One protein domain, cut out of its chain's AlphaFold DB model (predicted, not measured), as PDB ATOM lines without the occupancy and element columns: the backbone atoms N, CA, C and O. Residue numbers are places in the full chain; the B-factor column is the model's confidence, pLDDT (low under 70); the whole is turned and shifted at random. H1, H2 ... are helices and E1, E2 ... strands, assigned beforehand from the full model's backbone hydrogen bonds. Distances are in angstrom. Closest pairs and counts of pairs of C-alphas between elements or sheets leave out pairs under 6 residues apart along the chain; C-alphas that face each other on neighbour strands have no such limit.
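Overview. This is residues 3 to 143 of the 144 residues of an uncharacterized protein of Cohnella sp. MFER-1 (UniProt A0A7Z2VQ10). A small two-layer body, a sheet of three short strands with H1, H2 and residues 103 to 110 of H3 on it, sends out one very long helical arm, residues 112 to 141 of H3. A long loop, residues 47 to 83, swings out between E2 and E3; its residues 52 to 64 stand free. The printed part has 141 residues with three named helices and three named strands, E1 H1 E2 E3 H2 H3 along the chain; the sheet, E1 E2 E3, is mixed, and the class is mostly helix. It is only just extended, close to loose, with a radius of gyration of the C-alphas of 21.9 A and spans of 74 by 49 by 29 A.

Arrangement. Start at E1, residues 7 to 12, parallel to E2, residues 43 to 46; N 11 and O 43 are 3.0 A apart. With H1, residues 22 to 34, they form a strand-helix-strand unit, parallel neighbours joined through a helix, with a right-handed crossover. H1 runs along the strands, at a height over the sheet of 10.2 A. E2 and E3, residues 84 to 87, form an antiparallel hairpin; N 44 and O 86 are 2.8 A apart. H2, residues 88 to 93, touches H1; their closest C-alphas, Val 29 and Ala 88, are 6.5 A apart. H3, residues 102 to 141, only just touches H1, only at their ends, with 3 pairs of C-alphas within 8 A; the closest are Ser 22 and Glu 103, 5.5 A. In H1, H2 and H3 every O i to N i+4 pair is within hydrogen-bond range.

Along the chain. Find C-alpha 7 at (42.381, -26.704, -41.777), where E1 begins; E1 is 15.0 A long and H1 18.3 A. From C-alpha 102 at (28.515, -41.305, -26.941), H3 runs 58.5 A to C-alpha 141 at (-5.756, 4.549, -14.964).

Size, cuts and confidence. The two farthest C-alphas, Asp 58 and Ser 143, are 76.6 A apart. The printed part has no cut; the link from E2 to E3 is long. Look for pLDDT under 70 at residues 15 to 18, 49 to 70, 72 to 81 and 143.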
ATOM      1  N   VAL A   3      36.984 -28.888 -45.145       88.00
ATOM      2  CA  VAL A   3      38.234 -28.153 -44.910       88.00
ATOM      3  C   VAL A   3      37.980 -26.674 -45.201       88.00
ATOM      4  O   VAL A   3      37.406 -26.346 -46.239       88.00
ATOM      5  N   ARG A   4      38.385 -25.788 -44.292       85.81
ATOM      6  CA  ARG A   4      38.314 -24.326 -44.442       85.81
ATOM      7  C   ARG A   4      39.662 -23.725 -44.075       85.81
ATOM      8  O   ARG A   4      40.281 -24.166 -43.114       85.81
ATOM      9  N   ASP A   5      40.128 -22.768 -44.870       85.12
ATOM     10  CA  ASP A   5      41.401 -22.066 -44.645       85.12
ATOM     11  C   ASP A   5      42.607 -23.010 -44.454       85.12
ATOM     12  O   ASP A   5      43.507 -22.764 -43.655       85.12
ATOM     13  N   GLY A   6      42.612 -24.138 -45.175       83.69
ATOM     14  CA  GLY A   6      43.665 -25.156 -45.084       83.69
ATOM     15  C   GLY A   6      43.616 -26.035 -43.827       83.69
ATOM     16  O   GLY A   6      44.514 -26.848 -43.628       83.69
ATOM     17  N   GLN A   7      42.578 -25.911 -42.992       84.31
ATOM     18  CA  GLN A   7      42.381 -26.704 -41.777       84.31
ATOM     19  C   GLN A   7      41.075 -27.503 -41.827       84.31
ATOM     20  O   GLN A   7      40.083 -27.084 -42.425       84.31
ATOM     21  N   VAL A   8      41.060 -28.679 -41.195       87.81
ATOM     22  CA  VAL A   8      39.828 -29.467 -41.054       87.81
ATOM     23  C   VAL A   8      38.909 -28.750 -40.069       87.81
ATOM     24  O   VAL A   8      39.303 -28.501 -38.934       87.81
ATOM     25  N   ALA A   9      37.700 -28.410 -40.517       89.88
ATOM     26  CA  ALA A   9      36.729 -27.646 -39.732       89.88
ATOM     27  C   ALA A   9      35.529 -28.492 -39.287       89.88
ATOM     28  O   ALA A   9      34.932 -28.208 -38.254       89.88
ATOM     29  N   LEU A  10      35.169 -29.529 -40.052       91.31
ATOM     30  CA  LEU A  10      34.016 -30.378 -39.755       91.31
ATOM     31  C   LEU A  10      34.275 -31.832 -40.157       91.31
ATOM     32  O   LEU A  10      34.605 -32.118 -41.316       91.31
ATOM     33  N   VAL A  11      34.041 -32.754 -39.230       90.56
ATOM     34  CA  VAL A  11      33.889 -34.187 -39.515       90.56
ATOM     35  C   VAL A  11      32.410 -34.528 -39.395       90.56
ATOM     36  O   VAL A  11      31.747 -34.078 -38.473       90.56
ATOM     37  N   SER A  12      31.878 -35.286 -40.346       89.56
ATOM     38  CA  SER A  12      30.467 -35.671 -40.371       89.56
ATOM     39  C   SER A  12      30.379 -37.159 -40.670       89.56
ATOM     40  O   SER A  12      31.189 -37.655 -41.461       89.56
ATOM     41  N   ASP A  13      29.418 -37.841 -40.057       84.44
ATOM     42  CA  ASP A  13      29.070 -39.233 -40.358       84.44
ATOM     43  C   ASP A  13      28.228 -39.375 -41.643       84.44
ATOM     44  O   ASP A  13      27.847 -40.477 -42.036       84.44
ATOM     45  N   ALA A  14      27.968 -38.276 -42.360       81.00
ATOM     46  CA  ALA A  14      27.333 -38.314 -43.670       81.00
ATOM     47  C   ALA A  14      28.312 -38.867 -44.720       81.00
ATOM     48  O   ALA A  14      29.070 -38.127 -45.354       81.00
ATOM     49  N   SER A  15      28.312 -40.183 -44.912       67.25
ATOM     50  CA  SER A  15      29.213 -40.874 -45.837       67.25
ATOM     51  C   SER A  15      28.411 -41.735 -46.830       67.25
ATOM     52  O   SER A  15      28.574 -42.944 -46.930       67.25
ATOM     53  N   GLY A  16      27.508 -41.114 -47.599       67.44
ATOM     54  CA  GLY A  16      26.757 -41.790 -48.670       67.44
ATOM     55  C   GLY A  16      26.023 -43.055 -48.197       67.44
ATOM     56  O   GLY A  16      24.941 -42.953 -47.631       67.44
ATOM     57  N   HIS A  17      26.620 -44.232 -48.428       66.31
ATOM     58  CA  HIS A  17      26.107 -45.549 -48.016       66.31
ATOM     59  C   HIS A  17      26.523 -46.007 -46.606       66.31
ATOM     60  O   HIS A  17      25.911 -46.926 -46.069       66.31
ATOM     61  N   TYR A  18      27.532 -45.378 -46.003       66.19
ATOM     62  CA  TYR A  18      28.030 -45.690 -44.663       66.19
ATOM     63  C   TYR A  18      27.798 -44.509 -43.724       66.19
ATOM     64  O   TYR A  18      28.183 -43.383 -44.031       66.19
ATOM     65  N   GLN A  19      27.204 -44.781 -42.565       76.12
ATOM     66  CA  GLN A  19      27.046 -43.814 -41.480       76.12
ATOM     67  C   GLN A  19      27.862 -44.289 -40.274       76.12
ATOM     68  O   GLN A  19      27.349 -45.075 -39.471       76.12
ATOM     69  N   PRO A  20      29.150 -43.901 -40.171       81.75
ATOM     70  CA  PRO A  20      29.993 -44.295 -39.048       81.75
ATOM     71  C   PRO A  20      29.362 -43.875 -37.716       81.75
ATOM     72  O   PRO A  20      28.893 -42.752 -37.568       81.75
ATOM     73  N   GLY A  21      29.364 -44.779 -36.736       84.31
ATOM     74  CA  GLY A  21      28.896 -44.475 -35.385       84.31
ATOM     75  C   GLY A  21      29.870 -43.586 -34.609       84.31
ATOM     76  O   GLY A  21      30.977 -43.266 -35.061       84.31
ATOM     77  N   SER A  22      29.489 -43.219 -33.381       87.25
ATOM     78  CA  SER A  22      30.303 -42.339 -32.531       87.25
ATOM     79  C   SER A  22      31.712 -42.851 -32.265       87.25
ATOM     80  O   SER A  22      32.631 -42.043 -32.153       87.25
ATOM     81  N   LYS A  23      31.922 -44.171 -32.224       88.69
ATOM     82  CA  LYS A  23      33.255 -44.758 -32.047       88.69
ATOM     83  C   LYS A  23      34.189 -44.431 -33.211       88.69
ATOM     84  O   LYS A  23      35.303 -43.966 -32.983       88.69
ATOM     85  N   GLN A  24      33.750 -44.649 -34.449       90.31
ATOM     86  CA  GLN A  24      34.549 -44.363 -35.644       90.31
ATOM     87  C   GLN A  24      34.791 -42.856 -35.797       90.31
ATOM     88  O   GLN A  24      35.898 -42.417 -36.126       90.31
ATOM     89  N   MET A  25      33.774 -42.045 -35.490       91.31
ATOM     90  CA  MET A  25      33.903 -40.587 -35.465       91.31
ATOM     91  C   MET A  25      34.954 -40.139 -34.446       91.31
ATOM     92  O   MET A  25      35.806 -39.306 -34.744       91.31
ATOM     93  N   MET A  26      34.957 -40.746 -33.262       92.75
ATOM     94  CA  MET A  26      35.910 -40.438 -32.205       92.75
ATOM     95  C   MET A  26      37.342 -40.840 -32.558       92.75
ATOM     96  O   MET A  26      38.259 -40.057 -32.326       92.75
ATOM     97  N   GLN A  27      37.541 -42.010 -33.170       92.69
ATOM     98  CA  GLN A  27      38.850 -42.417 -33.690       92.69
ATOM     99  C   GLN A  27      39.377 -41.397 -34.705       92.69
ATOM    100  O   GLN A  27      40.528 -40.975 -34.622       92.69
ATOM    101  N   THR A  28      38.507 -40.926 -35.603       92.44
ATOM    102  CA  THR A  28      38.858 -39.888 -36.581       92.44
ATOM    103  C   THR A  28      39.290 -38.594 -35.891       92.44
ATOM    104  O   THR A  28      40.308 -38.004 -36.251       92.44
ATOM    105  N   VAL A  29      38.555 -38.154 -34.868       93.50
ATOM    106  CA  VAL A  29      38.903 -36.952 -34.097       93.50
ATOM    107  C   VAL A  29      40.242 -37.116 -33.368       93.50
ATOM    108  O   VAL A  29      41.086 -36.227 -33.461       93.50
ATOM    109  N   GLN A  30      40.492 -38.262 -32.728       94.12
ATOM    110  CA  GLN A  30      41.775 -38.558 -32.075       94.12
ATOM    111  C   GLN A  30      42.948 -38.559 -33.068       94.12
ATOM    112  O   GLN A  30      44.045 -38.094 -32.755       94.12
ATOM    113  N   GLU A  31      42.749 -39.062 -34.286       94.12
ATOM    114  CA  GLU A  31      43.776 -38.993 -35.327       94.12
ATOM    115  C   GLU A  31      44.062 -37.557 -35.778       94.12
ATOM    116  O   GLU A  31      45.220 -37.202 -36.011       94.12
ATOM    117  N   LEU A  32      43.029 -36.718 -35.894       92.88
ATOM    118  CA  LEU A  32      43.186 -35.303 -36.233       92.88
ATOM    119  C   LEU A  32      43.903 -34.531 -35.117       92.88
ATOM    120  O   LEU A  32      44.774 -33.709 -35.409       92.88
ATOM    121  N   GLU A  33      43.615 -34.848 -33.856       93.12
ATOM    122  CA  GLU A  33      44.337 -34.318 -32.697       93.12
ATOM    123  C   GLU A  33      45.831 -34.670 -32.761       93.12
ATOM    124  O   GLU A  33      46.687 -33.785 -32.675       93.12
ATOM    125  N   ARG A  34      46.175 -35.938 -33.038       94.00
ATOM    126  CA  ARG A  34      47.576 -36.372 -33.225       94.00
ATOM    127  C   ARG A  34      48.274 -35.642 -34.375       94.00
ATOM    128  O   ARG A  34      49.483 -35.418 -34.322       94.00
ATOM    129  N   LYS A  35      47.520 -35.242 -35.401       93.06
ATOM    130  CA  LYS A  35      47.994 -34.430 -36.536       93.06
ATOM    131  C   LYS A  35      48.033 -32.925 -36.237       93.06
ATOM    132  O   LYS A  35      48.286 -32.141 -37.148       93.06
ATOM    133  N   LYS A  36      47.855 -32.522 -34.972       91.25
ATOM    134  CA  LYS A  36      47.900 -31.133 -34.489       91.25
ATOM    135  C   LYS A  36      46.817 -30.231 -35.091       91.25
ATOM    136  O   LYS A  36      47.035 -29.032 -35.265       91.25
ATOM    137  N   VAL A  37      45.651 -30.789 -35.418       91.75
ATOM    138  CA  VAL A  37      44.464 -29.986 -35.752       91.75
ATOM    139  C   VAL A  37      43.933 -29.333 -34.470       91.75
ATOM    140  O   VAL A  37      43.927 -29.956 -33.414       91.75
ATOM    141  N   ALA A  38      43.491 -28.076 -34.551       91.44
ATOM    142  CA  ALA A  38      42.927 -27.354 -33.410       91.44
ATOM    143  C   ALA A  38      41.524 -27.887 -33.067       91.44
ATOM    144  O   ALA A  38      40.553 -27.597 -33.773       91.44
ATOM    145  N   MET A  39      41.414 -28.682 -31.998       92.62
ATOM    146  CA  MET A  39      40.165 -29.343 -31.591       92.62
ATOM    147  C   MET A  39      39.071 -28.351 -31.178       92.62
ATOM    148  O   MET A  39      37.888 -28.640 -31.323       92.62
ATOM    149  N   GLU A  40      39.446 -27.151 -30.734       90.81
ATOM    150  CA  GLU A  40      38.521 -26.080 -30.343       90.81
ATOM    151  C   GLU A  40      37.711 -25.547 -31.530       90.81
ATOM    152  O   GLU A  40      36.628 -24.990 -31.354       90.81
ATOM    153  N   ARG A  41      38.253 -25.686 -32.745       89.31
ATOM    154  CA  ARG A  41      37.636 -25.225 -33.996       89.31
ATOM    155  C   ARG A  41      37.017 -26.357 -34.805       89.31
ATOM    156  O   ARG A  41      36.363 -26.088 -35.811       89.31
ATOM    157  N   LEU A  42      37.239 -27.602 -34.390       92.50
ATOM    158  CA  LEU A  42      36.751 -28.779 -35.086       92.50
ATOM    159  C   LEU A  42      35.331 -29.110 -34.622       92.50
ATOM    160  O   LEU A  42      35.098 -29.475 -33.468       92.50
ATOM    161  N   GLY A  43      34.381 -29.008 -35.546       93.06
ATOM    162  CA  GLY A  43      33.029 -29.517 -35.364       93.06
ATOM    163  C   GLY A  43      32.932 -31.002 -35.700       93.06
ATOM    164  O   GLY A  43      33.630 -31.509 -36.585       93.06
ATOM    165  N   VAL A  44      32.008 -31.680 -35.034       92.88
ATOM    166  CA  VAL A  44      31.554 -33.022 -35.377       92.88
ATOM    167  C   VAL A  44      30.051 -32.983 -35.618       92.88
ATOM    168  O   VAL A  44      29.309 -32.417 -34.824       92.88
ATOM    169  N   GLU A  45      29.595 -33.581 -36.708       92.06
ATOM    170  CA  GLU A  45      28.181 -33.675 -37.050       92.06
ATOM    171  C   GLU A  45      27.735 -35.135 -37.127       92.06
ATOM    172  O   GLU A  45      28.345 -35.938 -37.831       92.06
ATOM    173  N   PHE A  46      26.652 -35.433 -36.417       89.25
ATOM    174  CA  PHE A  46      25.885 -36.667 -36.526       89.25
ATOM    175  C   PHE A  46      24.615 -36.376 -37.315       89.25
ATOM    176  O   PHE A  46      23.727 -35.653 -36.848       89.25
ATOM    177  N   VAL A  47      24.531 -36.902 -38.525       85.69
ATOM    178  CA  VAL A  47      23.377 -36.778 -39.404       85.69
ATOM    179  C   VAL A  47      22.287 -37.713 -38.923       85.69
ATOM    180  O   VAL A  47      22.544 -38.840 -38.508       85.69
ATOM    181  N   GLY A  48      21.050 -37.224 -38.950       74.81
ATOM    182  CA  GLY A  48      19.934 -38.034 -38.502       74.81
ATOM    183  C   GLY A  48      19.789 -39.312 -39.328       74.81
ATOM    184  O   GLY A  48      19.782 -39.263 -40.562       74.81
ATOM    185  N   LYS A  49      19.702 -40.460 -38.654       69.19
ATOM    186  CA  LYS A  49      19.491 -41.754 -39.310       69.19
ATOM    187  C   LYS A  49      17.992 -41.925 -39.508       69.19
ATOM    188  O   LYS A  49      17.240 -41.803 -38.547       69.19
ATOM    189  N   ARG A  50      17.564 -42.135 -40.755       55.84
ATOM    190  CA  ARG A  50      16.161 -42.447 -41.049       55.84
ATOM    191  C   ARG A  50      15.844 -43.802 -40.426       55.84
ATOM    192  O   ARG A  50      16.646 -44.721 -40.568       55.84
ATOM    193  N   GLU A  51      14.691 -43.905 -39.775       53.22
ATOM    194  CA  GLU A  51      14.182 -45.137 -39.151       53.22
ATOM    195  C   GLU A  51      13.964 -46.283 -40.163       53.22
ATOM    196  O   GLU A  51      13.785 -47.423 -39.763       53.22
ATOM    197  N   ASP A  52      14.074 -46.019 -41.471       46.78
ATOM    198  CA  ASP A  52      13.833 -46.978 -42.560       46.78
ATOM    199  C   ASP A  52      14.902 -48.086 -42.711       46.78
ATOM    200  O   ASP A  52      14.906 -48.799 -43.715       46.78
ATOM    201  N   LYS A  53      15.842 -48.218 -41.768       43.66
ATOM    202  CA  LYS A  53      16.812 -49.321 -41.736       43.66
ATOM    203  C   LYS A  53      16.527 -50.248 -40.563       43.66
ATOM    204  O   LYS A  53      17.272 -50.288 -39.587       43.66
ATOM    205  N   GLU A  54      15.458 -51.017 -40.715       43.94
ATOM    206  CA  GLU A  54      15.392 -52.389 -40.207       43.94
ATOM    207  C   GLU A  54      16.395 -53.234 -41.014       43.94
ATOM    208  O   GLU A  54      16.019 -54.039 -41.859       43.94
ATOM    209  N   ASP A  55      17.694 -52.991 -40.829       41.19
ATOM    210  CA  ASP A  55      18.692 -53.999 -41.172       41.19
ATOM    211  C   ASP A  55      18.778 -54.896 -39.927       41.19
ATOM    212  O   ASP A  55      19.474 -54.592 -38.957       41.19
ATOM    213  N   GLU A  56      17.933 -55.930 -39.932       53.09
ATOM    214  CA  GLU A  56      18.096 -57.141 -39.132       53.09
ATOM    215  C   GLU A  56      19.538 -57.671 -39.266       53.09
ATOM    216  O   GLU A  56      20.169 -57.519 -40.313       53.09
ATOM    217  N   GLU A  57      19.991 -58.349 -38.207       46.12
ATOM    218  CA  GLU A  57      21.240 -59.116 -38.054       46.12
ATOM    219  C   GLU A  57      22.387 -58.417 -37.284       46.12
ATOM    220  O   GLU A  57      23.252 -57.725 -37.819       46.12
ATOM    221  N   ASP A  58      22.367 -58.721 -35.978       45.88
ATOM    222  CA  ASP A  58      23.499 -59.074 -35.116       45.88
ATOM    223  C   ASP A  58      24.549 -58.007 -34.763       45.88
ATOM    224  O   ASP A  58      25.630 -57.980 -35.339       45.88
ATOM    225  N   GLU A  59      24.317 -57.271 -33.668       41.62
ATOM    226  CA  GLU A  59      25.216 -57.338 -32.501       41.62
ATOM    227  C   GLU A  59      24.363 -57.310 -31.216       41.62
ATOM    228  O   GLU A  59      23.629 -56.367 -30.930       41.62
ATOM    229  N   GLU A  60      24.411 -58.405 -30.454       48.41
ATOM    230  CA  GLU A  60      23.990 -58.439 -29.058       48.41
ATOM    231  C   GLU A  60      25.009 -57.651 -28.218       48.41
ATOM    232  O   GLU A  60      25.975 -58.216 -27.708       48.41
ATOM    233  N   ASP A  61      24.810 -56.352 -28.021       37.97
ATOM    234  CA  ASP A  61      25.463 -55.603 -26.946       37.97
ATOM    235  C   ASP A  61      24.499 -55.395 -25.767       37.97
ATOM    236  O   ASP A  61      23.944 -54.326 -25.549       37.97
ATOM    237  N   GLU A  62      24.288 -56.499 -25.038       41.66
ATOM    238  CA  GLU A  62      24.107 -56.712 -23.582       41.66
ATOM    239  C   GLU A  62      23.433 -55.648 -22.678       41.66
ATOM    240  O   GLU A  62      23.528 -55.741 -21.460       41.66
ATOM    241  N   ASN A  63      22.720 -54.653 -23.208       36.09
ATOM    242  CA  ASN A  63      21.836 -53.739 -22.474       36.09
ATOM    243  C   ASN A  63      20.761 -53.143 -23.400       36.09
ATOM    244  O   ASN A  63      20.475 -51.945 -23.349       36.09
ATOM    245  N   GLY A  64      20.132 -53.993 -24.219       38.72
ATOM    246  CA  GLY A  64      18.958 -53.692 -25.051       38.72
ATOM    247  C   GLY A  64      17.689 -53.336 -24.261       38.72
ATOM    248  O   GLY A  64      16.590 -53.763 -24.609       38.72
ATOM    249  N   TYR A  65      17.813 -52.565 -23.184       38.19
ATOM    250  CA  TYR A  65      16.673 -51.967 -22.523       38.19
ATOM    251  C   TYR A  65      16.164 -50.829 -23.403       38.19
ATOM    252  O   TYR A  65      16.768 -49.754 -23.485       38.19
ATOM    253  N   LEU A  66      14.997 -51.058 -24.010       43.34
ATOM    254  CA  LEU A  66      13.990 -50.010 -24.127       43.34
ATOM    255  C   LEU A  66      14.032 -49.225 -22.814       43.34
ATOM    256  O   LEU A  66      13.725 -49.776 -21.757       43.34
ATOM    257  N   GLN A  67      14.512 -47.979 -22.848       43.81
ATOM    258  CA  GLN A  67      14.328 -47.105 -21.698       43.81
ATOM    259  C   GLN A  67      12.822 -46.913 -21.624       43.81
ATOM    260  O   GLN A  67      12.236 -46.231 -22.460       43.81
ATOM    261  N   LEU A  68      12.199 -47.626 -20.701       46.59
ATOM    262  CA  LEU A  68      10.810 -47.426 -20.376       46.59
ATOM    263  C   LEU A  68      10.736 -46.214 -19.446       46.59
ATOM    264  O   LEU A  68      11.662 -45.966 -18.663       46.59
ATOM    265  N   ASP A  69       9.694 -45.407 -19.578       49.09
ATOM    266  CA  ASP A  69       9.370 -44.449 -18.527       49.09
ATOM    267  C   ASP A  69       8.862 -45.186 -17.272       49.09
ATOM    268  O   ASP A  69       8.774 -46.413 -17.232       49.09
ATOM    269  N   GLU A  70       8.561 -44.443 -16.205       59.69
ATOM    270  CA  GLU A  70       8.037 -45.019 -14.955       59.69
ATOM    271  C   GLU A  70       6.678 -45.734 -15.136       59.69
ATOM    272  O   GLU A  70       6.209 -46.388 -14.207       59.69
ATOM    273  N   GLU A  71       6.059 -45.630 -16.318       70.19
ATOM    274  CA  GLU A  71       4.781 -46.245 -16.684       70.19
ATOM    275  C   GLU A  71       4.941 -47.411 -17.679       70.19
ATOM    276  O   GLU A  71       3.963 -47.823 -18.305       70.19
ATOM    277  N   ASP A  72       6.153 -47.954 -17.827       52.31
ATOM    278  CA  ASP A  72       6.474 -49.038 -18.764       52.31
ATOM    279  C   ASP A  72       6.168 -48.704 -20.241       52.31
ATOM    280  O   ASP A  72       6.055 -49.598 -21.086       52.31
ATOM    281  N   ASN A  73       6.075 -47.418 -20.599       48.69
ATOM    282  CA  ASN A  73       5.978 -47.018 -21.996       48.69
ATOM    283  C   ASN A  73       7.374 -46.851 -22.591       48.69
ATOM    284  O   ASN A  73       8.260 -46.297 -21.936       48.69
ATOM    285  N   PRO A  74       7.588 -47.242 -23.861       50.66
ATOM    286  CA  PRO A  74       8.811 -46.887 -24.565       50.66
ATOM    287  C   PRO A  74       8.997 -45.369 -24.502       50.66
ATOM    288  O   PRO A  74       8.162 -44.630 -25.037       50.66
ATOM    289  N   LEU A  75      10.090 -44.894 -23.883       46.34
ATOM    290  CA  LEU A  75      10.517 -43.509 -24.059       46.34
ATOM    291  C   LEU A  75      10.598 -43.304 -25.563       46.34
ATOM    292  O   LEU A  75      11.419 -43.934 -26.231       46.34
ATOM    293  N   LYS A  76       9.725 -42.439 -26.093       47.19
ATOM    294  CA  LYS A  76       9.845 -41.949 -27.461       47.19
ATOM    295  C   LYS A  76      11.270 -41.435 -27.573       47.19
ATOM    296  O   LYS A  76      11.592 -40.410 -26.973       47.19
ATOM    297  N   GLN A  77      12.137 -42.189 -28.249       50.16
ATOM    298  CA  GLN A  77      13.447 -41.689 -28.617       50.16
ATOM    299  C   GLN A  77      13.156 -40.422 -29.401       50.16
ATOM    300  O   GLN A  77      12.555 -40.474 -30.473       50.16
ATOM    301  N   ASP A  78      13.473 -39.280 -28.795       50.59
ATOM    302  CA  ASP A  78      13.377 -37.993 -29.459       50.59
ATOM    303  C   ASP A  78      14.129 -38.147 -30.777       50.59
ATOM    304  O   ASP A  78      15.311 -38.500 -30.787       50.59
ATOM    305  N   GLN A  79      13.367 -38.031 -31.861       50.59
ATOM    306  CA  GLN A  79      13.632 -38.730 -33.110       50.59
ATOM    307  C   GLN A  79      15.109 -38.670 -33.534       50.59
ATOM    308  O   GLN A  79      15.682 -37.572 -33.594       50.59
ATOM    309  N   PRO A  80      15.710 -39.798 -33.960       56.53
ATOM    310  CA  PRO A  80      17.056 -39.814 -34.534       56.53
ATOM    311  C   PRO A  80      17.162 -38.988 -35.827       56.53
ATOM    312  O   PRO A  80      18.248 -38.853 -36.368       56.53
ATOM    313  N   ASN A  81      16.074 -38.380 -36.304       60.44
ATOM    314  CA  ASN A  81      15.962 -37.723 -37.603       60.44
ATOM    315  C   ASN A  81      16.607 -36.330 -37.689       60.44
ATOM    316  O   ASN A  81      16.751 -35.800 -38.792       60.44
ATOM    317  N   LYS A  82      16.994 -35.701 -36.567       78.69
ATOM    318  CA  LYS A  82      17.618 -34.367 -36.596       78.69
ATOM    319  C   LYS A  82      19.140 -34.454 -36.541       78.69
ATOM    320  O   LYS A  82      19.706 -35.137 -35.687       78.69
ATOM    321  N   ASN A  83      19.801 -33.698 -37.416       86.88
ATOM    322  CA  ASN A  83      21.250 -33.537 -37.361       86.88
ATOM    323  C   ASN A  83      21.653 -32.889 -36.033       86.88
ATOM    324  O   ASN A  83      21.040 -31.912 -35.593       86.88
ATOM    325  N   MET A  84      22.701 -33.421 -35.419       89.94
ATOM    326  CA  MET A  84      23.294 -32.896 -34.199       89.94
ATOM    327  C   MET A  84      24.730 -32.484 -34.494       89.94
ATOM    328  O   MET A  84      25.520 -33.285 -34.983       89.94
ATOM    329  N   GLN A  85      25.071 -31.239 -34.174       91.12
ATOM    330  CA  GLN A  85      26.447 -30.758 -34.224       91.12
ATOM    331  C   GLN A  85      26.982 -30.633 -32.801       91.12
ATOM    332  O   GLN A  85      26.349 -30.019 -31.942       91.12
ATOM    333  N   VAL A  86      28.150 -31.215 -32.567       92.38
ATOM    334  CA  VAL A  86      28.886 -31.170 -31.304       92.38
ATOM    335  C   VAL A  86      30.312 -30.705 -31.567       92.38
ATOM    336  O   VAL A  86      30.796 -30.716 -32.701       92.38
ATOM    337  N   SER A  87      31.005 -30.271 -30.522       94.19
ATOM    338  CA  SER A  87      32.436 -29.978 -30.649       94.19
ATOM    339  C   SER A  87      33.262 -31.266 -30.606       94.19
ATOM    340  O   SER A  87      32.874 -32.246 -29.968       94.19
ATOM    341  N   ALA A  88      34.439 -31.264 -31.235       93.62
ATOM    342  CA  ALA A  88      35.385 -32.371 -31.107       93.62
ATOM    343  C   ALA A  88      35.771 -32.639 -29.641       93.62
ATOM    344  O   ALA A  88      35.883 -33.794 -29.241       93.62
ATOM    345  N   LEU A  89      35.905 -31.585 -28.828       94.19
ATOM    346  CA  LEU A  89      36.180 -31.698 -27.392       94.19
ATOM    347  C   LEU A  89      35.052 -32.401 -26.629       94.19
ATOM    348  O   LEU A  89      35.323 -33.238 -25.772       94.19
ATOM    349  N   GLU A  90      33.798 -32.084 -26.952       93.19
ATOM    350  CA  GLU A  90      32.633 -32.748 -26.363       93.19
ATOM    351  C   GLU A  90      32.648 -34.244 -26.680       93.19
ATOM    352  O   GLU A  90      32.533 -35.050 -25.762       93.19
ATOM    353  N   LEU A  91      32.899 -34.621 -27.940       93.06
ATOM    354  CA  LEU A  91      33.019 -36.029 -28.325       93.06
ATOM    355  C   LEU A  91      34.186 -36.726 -27.605       93.06
ATOM    356  O   LEU A  91      34.015 -37.832 -27.093       93.06
ATOM    357  N   LEU A  92      35.360 -36.089 -27.530       92.75
ATOM    358  CA  LEU A  92      36.532 -36.637 -26.837       92.75
ATOM    359  C   LEU A  92      36.292 -36.845 -25.335       92.75
ATOM    360  O   LEU A  92      36.866 -37.766 -24.756       92.75
ATOM    361  N   GLY A  93      35.400 -36.066 -24.715       91.38
ATOM    362  CA  GLY A  93      34.983 -36.268 -23.325       91.38
ATOM    363  C   GLY A  93      34.398 -37.660 -23.051       91.38
ATOM    364  O   GLY A  93      34.514 -38.168 -21.937       91.38
ATOM    365  N   TYR A  94      33.843 -38.323 -24.069       89.88
ATOM    366  CA  TYR A  94      33.284 -39.674 -23.957       89.88
ATOM    367  C   TYR A  94      34.298 -40.793 -24.239       89.88
ATOM    368  O   TYR A  94      33.963 -41.970 -24.078       89.88
ATOM    369  N   ALA A  95      35.536 -40.459 -24.624       87.06
ATOM    370  CA  ALA A  95      36.522 -41.436 -25.086       87.06
ATOM    371  C   ALA A  95      36.911 -42.492 -24.052       87.06
ATOM    372  O   ALA A  95      37.148 -43.641 -24.417       87.06
ATOM    373  N   ASN A  96      36.924 -42.124 -22.772       80.12
ATOM    374  CA  ASN A  96      37.381 -43.002 -21.693       80.12
ATOM    375  C   ASN A  96      36.249 -43.744 -20.972       80.12
ATOM    376  O   ASN A  96      36.523 -44.504 -20.046       80.12
ATOM    377  N   HIS A  97      34.990 -43.514 -21.351       77.69
ATOM    378  CA  HIS A  97      33.843 -44.042 -20.609       77.69
ATOM    379  C   HIS A  97      32.900 -44.856 -21.485       77.69
ATOM    380  O   HIS A  97      32.551 -45.974 -21.122       77.69
ATOM    381  N   SER A  98      32.497 -44.331 -22.642       81.94
ATOM    382  CA  SER A  98      31.479 -44.999 -23.455       81.94
ATOM    383  C   SER A  98      31.491 -44.514 -24.911       81.94
ATOM    384  O   SER A  98      30.553 -43.851 -25.357       81.94
ATOM    385  N   PRO A  99      32.541 -44.842 -25.687       84.38
ATOM    386  CA  PRO A  99      32.689 -44.361 -27.062       84.38
ATOM    387  C   PRO A  99      31.578 -44.850 -28.005       84.38
ATOM    388  O   PRO A  99      31.211 -44.143 -28.943       84.38
ATOM    389  N   HIS A 100      31.016 -46.035 -27.746       82.38
ATOM    390  CA  HIS A 100      29.944 -46.642 -28.543       82.38
ATOM    391  C   HIS A 100      28.578 -45.972 -28.339       82.38
ATOM    392  O   HIS A 100      27.808 -45.858 -29.283       82.38
ATOM    393  N   THR A 101      28.296 -45.475 -27.132       83.12
ATOM    394  CA  THR A 101      27.008 -44.842 -26.792       83.12
ATOM    395  C   THR A 101      27.098 -43.318 -26.698       83.12
ATOM    396  O   THR A 101      26.117 -42.657 -26.348       83.12
ATOM    397  N   ALA A 102      28.256 -42.739 -27.033       87.50
ATOM    398  CA  ALA A 102      28.515 -41.305 -26.941       87.50
ATOM    399  C   ALA A 102      27.497 -40.476 -27.739       87.50
ATOM    400  O   ALA A 102      26.993 -39.483 -27.224       87.50
ATOM    401  N   GLU A 103      27.138 -40.893 -28.961       86.94
ATOM    402  CA  GLU A 103      26.116 -40.190 -29.753       86.94
ATOM    403  C   GLU A 103      24.774 -40.128 -29.014       86.94
ATOM    404  O   GLU A 103      24.215 -39.045 -28.843       86.94
ATOM    405  N   ALA A 104      24.276 -41.270 -28.533       84.69
ATOM    406  CA  ALA A 104      22.997 -41.348 -27.833       84.69
ATOM    407  C   ALA A 104      22.991 -40.488 -26.557       84.69
ATOM    408  O   ALA A 104      22.031 -39.762 -26.286       84.69
ATOM    409  N   GLN A 105      24.086 -40.514 -25.791       86.00
ATOM    410  CA  GLN A 105      24.231 -39.696 -24.586       86.00
ATOM    411  C   GLN A 105      24.278 -38.194 -24.907       86.00
ATOM    412  O   GLN A 105      23.618 -37.407 -24.223       86.00
ATOM    413  N   MET A 106      24.995 -37.794 -25.961       89.19
ATOM    414  CA  MET A 106      25.033 -36.403 -26.421       89.19
ATOM    415  C   MET A 106      23.657 -35.941 -26.900       89.19
ATOM    416  O   MET A 106      23.195 -34.890 -26.460       89.19
ATOM    417  N   ARG A 107      22.942 -36.749 -27.697       88.00
ATOM    418  CA  ARG A 107      21.567 -36.442 -28.130       88.00
ATOM    419  C   ARG A 107      20.644 -36.226 -26.932       88.00
ATOM    420  O   ARG A 107      19.962 -35.206 -26.869       88.00
ATOM    421  N   LYS A 108      20.689 -37.115 -25.932       86.25
ATOM    422  CA  LYS A 108      19.904 -36.986 -24.692       86.25
ATOM    423  C   LYS A 108      20.263 -35.720 -23.905       86.25
ATOM    424  O   LYS A 108      19.379 -35.046 -23.381       86.25
ATOM    425  N   SER A 109      21.548 -35.379 -23.824       87.38
ATOM    426  CA  SER A 109      22.025 -34.157 -23.164       87.38
ATOM    427  C   SER A 109      21.544 -32.891 -23.887       87.38
ATOM    428  O   SER A 109      21.013 -31.971 -23.261       87.38
ATOM    429  N   HIS A 110      21.653 -32.865 -25.218       87.44
ATOM    430  CA  HIS A 110      21.193 -31.756 -26.055       87.44
ATOM    431  C   HIS A 110      19.673 -31.594 -26.007       87.44
ATOM    432  O   HIS A 110      19.200 -30.464 -25.912       87.44
ATOM    433  N   ALA A 111      18.908 -32.690 -25.995       86.19
ATOM    434  CA  ALA A 111      17.454 -32.657 -25.832       86.19
ATOM    435  C   ALA A 111      17.055 -31.968 -24.516       86.19
ATOM    436  O   ALA A 111      16.332 -30.971 -24.536       86.19
ATOM    437  N   LYS A 112      17.639 -32.399 -23.388       87.19
ATOM    438  CA  LYS A 112      17.421 -31.772 -22.070       87.19
ATOM    439  C   LYS A 112      17.803 -30.292 -22.054       87.19
ATOM    440  O   LYS A 112      17.089 -29.456 -21.504       87.19
ATOM    441  N   LYS A 113      18.940 -29.948 -22.662       86.62
ATOM    442  CA  LYS A 113      19.412 -28.561 -22.759       86.62
ATOM    443  C   LYS A 113      18.442 -27.697 -23.572       86.62
ATOM    444  O   LYS A 113      18.146 -26.576 -23.169       86.62
ATOM    445  N   ASN A 114      17.919 -28.217 -24.680       85.12
ATOM    446  CA  ASN A 114      16.942 -27.518 -25.513       85.12
ATOM    447  C   ASN A 114      15.612 -27.313 -24.784       85.12
ATOM    448  O   ASN A 114      15.062 -26.215 -24.827       85.12
ATOM    449  N   GLU A 115      15.121 -28.328 -24.075       85.88
ATOM    450  CA  GLU A 115      13.925 -28.224 -23.234       85.88
ATOM    451  C   GLU A 115      14.081 -27.122 -22.173       85.88
ATOM    452  O   GLU A 115      13.226 -26.238 -22.034       85.88
ATOM    453  N   PHE A 116      15.228 -27.105 -21.488       89.81
ATOM    454  CA  PHE A 116      15.557 -26.060 -20.525       89.81
ATOM    455  C   PHE A 116      15.573 -24.663 -21.166       89.81
ATOM    456  O   PHE A 116      14.949 -23.740 -20.644       89.81
ATOM    457  N   TYR A 117      16.232 -24.484 -22.314       86.25
ATOM    458  CA  TYR A 117      16.249 -23.181 -22.984       86.25
ATOM    459  C   TYR A 117      14.869 -22.737 -23.451       86.25
ATOM    460  O   TYR A 117      14.521 -21.570 -23.281       86.25
ATOM    461  N   ASN A 118      14.073 -23.645 -24.009       85.69
ATOM    462  CA  ASN A 118      12.733 -23.323 -24.484       85.69
ATOM    463  C   ASN A 118      11.840 -22.863 -23.328       85.69
ATOM    464  O   ASN A 118      11.202 -21.816 -23.428       85.69
ATOM    465  N   SER A 119      11.851 -23.586 -22.206       88.50
ATOM    466  CA  SER A 119      11.091 -23.186 -21.015       88.50
ATOM    467  C   SER A 119      11.569 -21.844 -20.446       88.50
ATOM    468  O   SER A 119      10.749 -20.986 -20.109       88.50
ATOM    469  N   TYR A 120      12.884 -21.610 -20.412       92.06
ATOM    470  CA  TYR A 120      13.460 -20.337 -19.981       92.06
ATOM    471  C   TYR A 120      13.042 -19.166 -20.886       92.06
ATOM    472  O   TYR A 120      12.637 -18.114 -20.388       92.06
ATOM    473  N   LEU A 121      13.092 -19.346 -22.208       92.19
ATOM    474  CA  LEU A 121      12.697 -18.327 -23.183       92.19
ATOM    475  C   LEU A 121      11.212 -17.980 -23.076       92.19
ATOM    476  O   LEU A 121      10.866 -16.799 -23.040       92.19
ATOM    477  N   VAL A 122      10.343 -18.988 -22.968       93.75
ATOM    478  CA  VAL A 122       8.900 -18.782 -22.768       93.75
ATOM    479  C   VAL A 122       8.651 -17.979 -21.492       93.75
ATOM    480  O   VAL A 122       7.891 -17.010 -21.507       93.75
ATOM    481  N   ARG A 123       9.341 -18.315 -20.398       93.56
ATOM    482  CA  ARG A 123       9.224 -17.577 -19.136       93.56
ATOM    483  C   ARG A 123       9.655 -16.115 -19.273       93.56
ATOM    484  O   ARG A 123       8.924 -15.233 -18.833       93.56
ATOM    485  N   GLN A 124      10.789 -15.844 -19.920       93.94
ATOM    486  CA  GLN A 124      11.264 -14.475 -20.165       93.94
ATOM    487  C   GLN A 124      10.280 -13.657 -21.016       93.94
ATOM    488  O   GLN A 124      10.014 -12.486 -20.726       93.94
ATOM    489  N   GLN A 125       9.697 -14.273 -22.047       92.56
ATOM    490  CA  GLN A 125       8.682 -13.629 -22.882       92.56
ATOM    491  C   GLN A 125       7.413 -13.304 -22.083       92.56
ATOM    492  O   GLN A 125       6.895 -12.192 -22.198       92.56
ATOM    493  N   LEU A 126       6.947 -14.223 -21.230       94.31
ATOM    494  CA  LEU A 126       5.788 -14.006 -20.357       94.31
ATOM    495  C   LEU A 126       6.029 -12.893 -19.331       94.31
ATOM    496  O   LEU A 126       5.176 -12.024 -19.160       94.31
ATOM    497  N   GLU A 127       7.194 -12.879 -18.678       94.50
ATOM    498  CA  GLU A 127       7.572 -11.829 -17.722       94.50
ATOM    499  C   GLU A 127       7.615 -10.450 -18.403       94.50
ATOM    500  O   GLU A 127       7.101  -9.463 -17.866       94.50
ATOM    501  N   THR A 128       8.146 -10.390 -19.626       95.19
ATOM    502  CA  THR A 128       8.179  -9.160 -20.430       95.19
ATOM    503  C   THR A 128       6.773  -8.699 -20.820       95.19
ATOM    504  O   THR A 128       6.434  -7.530 -20.630       95.19
ATOM    505  N   ALA A 129       5.929  -9.608 -21.317       93.75
ATOM    506  CA  ALA A 129       4.549  -9.303 -21.692       93.75
ATOM    507  C   ALA A 129       3.725  -8.815 -20.490       93.75
ATOM    508  O   ALA A 129       3.007  -7.819 -20.587       93.75
ATOM    509  N   HIS A 130       3.878  -9.459 -19.330       93.50
ATOM    510  CA  HIS A 130       3.216  -9.051 -18.096       93.50
ATOM    511  C   HIS A 130       3.632  -7.638 -17.661       93.50
ATOM    512  O   HIS A 130       2.776  -6.822 -17.315       93.50
ATOM    513  N   LYS A 131       4.927  -7.308 -17.741       95.12
ATOM    514  CA  LYS A 131       5.421  -5.958 -17.435       95.12
ATOM    515  C   LYS A 131       4.806  -4.901 -18.358       95.12
ATOM    516  O   LYS A 131       4.334  -3.877 -17.868       95.12
ATOM    517  N   LEU A 132       4.754  -5.169 -19.664       95.31
ATOM    518  CA  LEU A 132       4.146  -4.261 -20.642       95.31
ATOM    519  C   LEU A 132       2.652  -4.037 -20.373       95.31
ATOM    520  O   LEU A 132       2.186  -2.901 -20.442       95.31
ATOM    521  N   LEU A 133       1.908  -5.087 -20.011       93.75
ATOM    522  CA  LEU A 133       0.490  -4.980 -19.650       93.75
ATOM    523  C   LEU A 133       0.271  -4.130 -18.393       93.75
ATOM    524  O   LEU A 133      -0.633  -3.292 -18.361       93.75
ATOM    525  N   LEU A 134       1.101  -4.317 -17.363       93.94
ATOM    526  CA  LEU A 134       1.035  -3.511 -16.144       93.94
ATOM    527  C   LEU A 134       1.329  -2.035 -16.419       93.94
ATOM    528  O   LEU A 134       0.655  -1.162 -15.871       93.94
ATOM    529  N   ASP A 135       2.319  -1.745 -17.258       94.38
ATOM    530  CA  ASP A 135       2.671  -0.370 -17.601       94.38
ATOM    531  C   ASP A 135       1.596   0.292 -18.478       94.38
ATOM    532  O   ASP A 135       1.227   1.437 -18.213       94.38
ATOM    533  N   TRP A 136       0.998  -0.440 -19.426       91.94
ATOM    534  CA  TRP A 136      -0.160   0.032 -20.197       91.94
ATOM    535  C   TRP A 136      -1.345   0.389 -19.290       91.94
ATOM    536  O   TRP A 136      -1.910   1.480 -19.399       91.94
ATOM    537  N   ARG A 137      -1.677  -0.479 -18.325       91.56
ATOM    538  CA  ARG A 137      -2.761  -0.230 -17.366       91.56
ATOM    539  C   ARG A 137      -2.527   1.036 -16.537       91.56
ATOM    540  O   ARG A 137      -3.431   1.853 -16.409       91.56
ATOM    541  N   LYS A 138      -1.305   1.248 -16.031       91.75
ATOM    542  CA  LYS A 138      -0.955   2.461 -15.263       91.75
ATOM    543  C   LYS A 138      -1.131   3.753 -16.064       91.75
ATOM    544  O   LYS A 138      -1.410   4.789 -15.467       91.75
ATOM    545  N   ILE A 139      -0.903   3.720 -17.377       90.94
ATOM    546  CA  ILE A 139      -1.079   4.890 -18.250       90.94
ATOM    547  C   ILE A 139      -2.569   5.228 -18.380       90.94
ATOM    548  O   ILE A 139      -2.952   6.394 -18.264       90.94
ATOM    549  N   HIS A 140      -3.413   4.212 -18.566       83.38
ATOM    550  CA  HIS A 140      -4.854   4.400 -18.722       83.38
ATOM    551  C   HIS A 140      -5.562   4.785 -17.415       83.38
ATOM    552  O   HIS A 140      -6.394   5.688 -17.441       83.38
ATOM    553  N   ASP A 141      -5.172   4.210 -16.274       85.31
ATOM    554  CA  ASP A 141      -5.756   4.549 -14.964       85.31
ATOM    555  C   ASP A 141      -5.437   5.994 -14.518       85.31
ATOM    556  O   ASP A 141      -6.149   6.557 -13.695       85.31
ATOM    557  N   LYS A 142      -4.383   6.626 -15.057       76.50
ATOM    558  CA  LYS A 142      -4.039   8.041 -14.789       76.50
ATOM    559  C   LYS A 142      -4.764   9.044 -15.690       76.50
ATOM    560  O   LYS A 142      -4.601  10.246 -15.499       76.50
ATOM    561  N   SER A 143      -5.482   8.558 -16.701       69.81
ATOM    562  CA  SER A 143      -6.154   9.384 -17.711       69.81
ATOM    563  C   SER A 143      -7.670   9.504 -17.480       69.81
ATOM    564  O   SER A 143      -8.353  10.107 -18.306       69.81
TER     565      SER A 143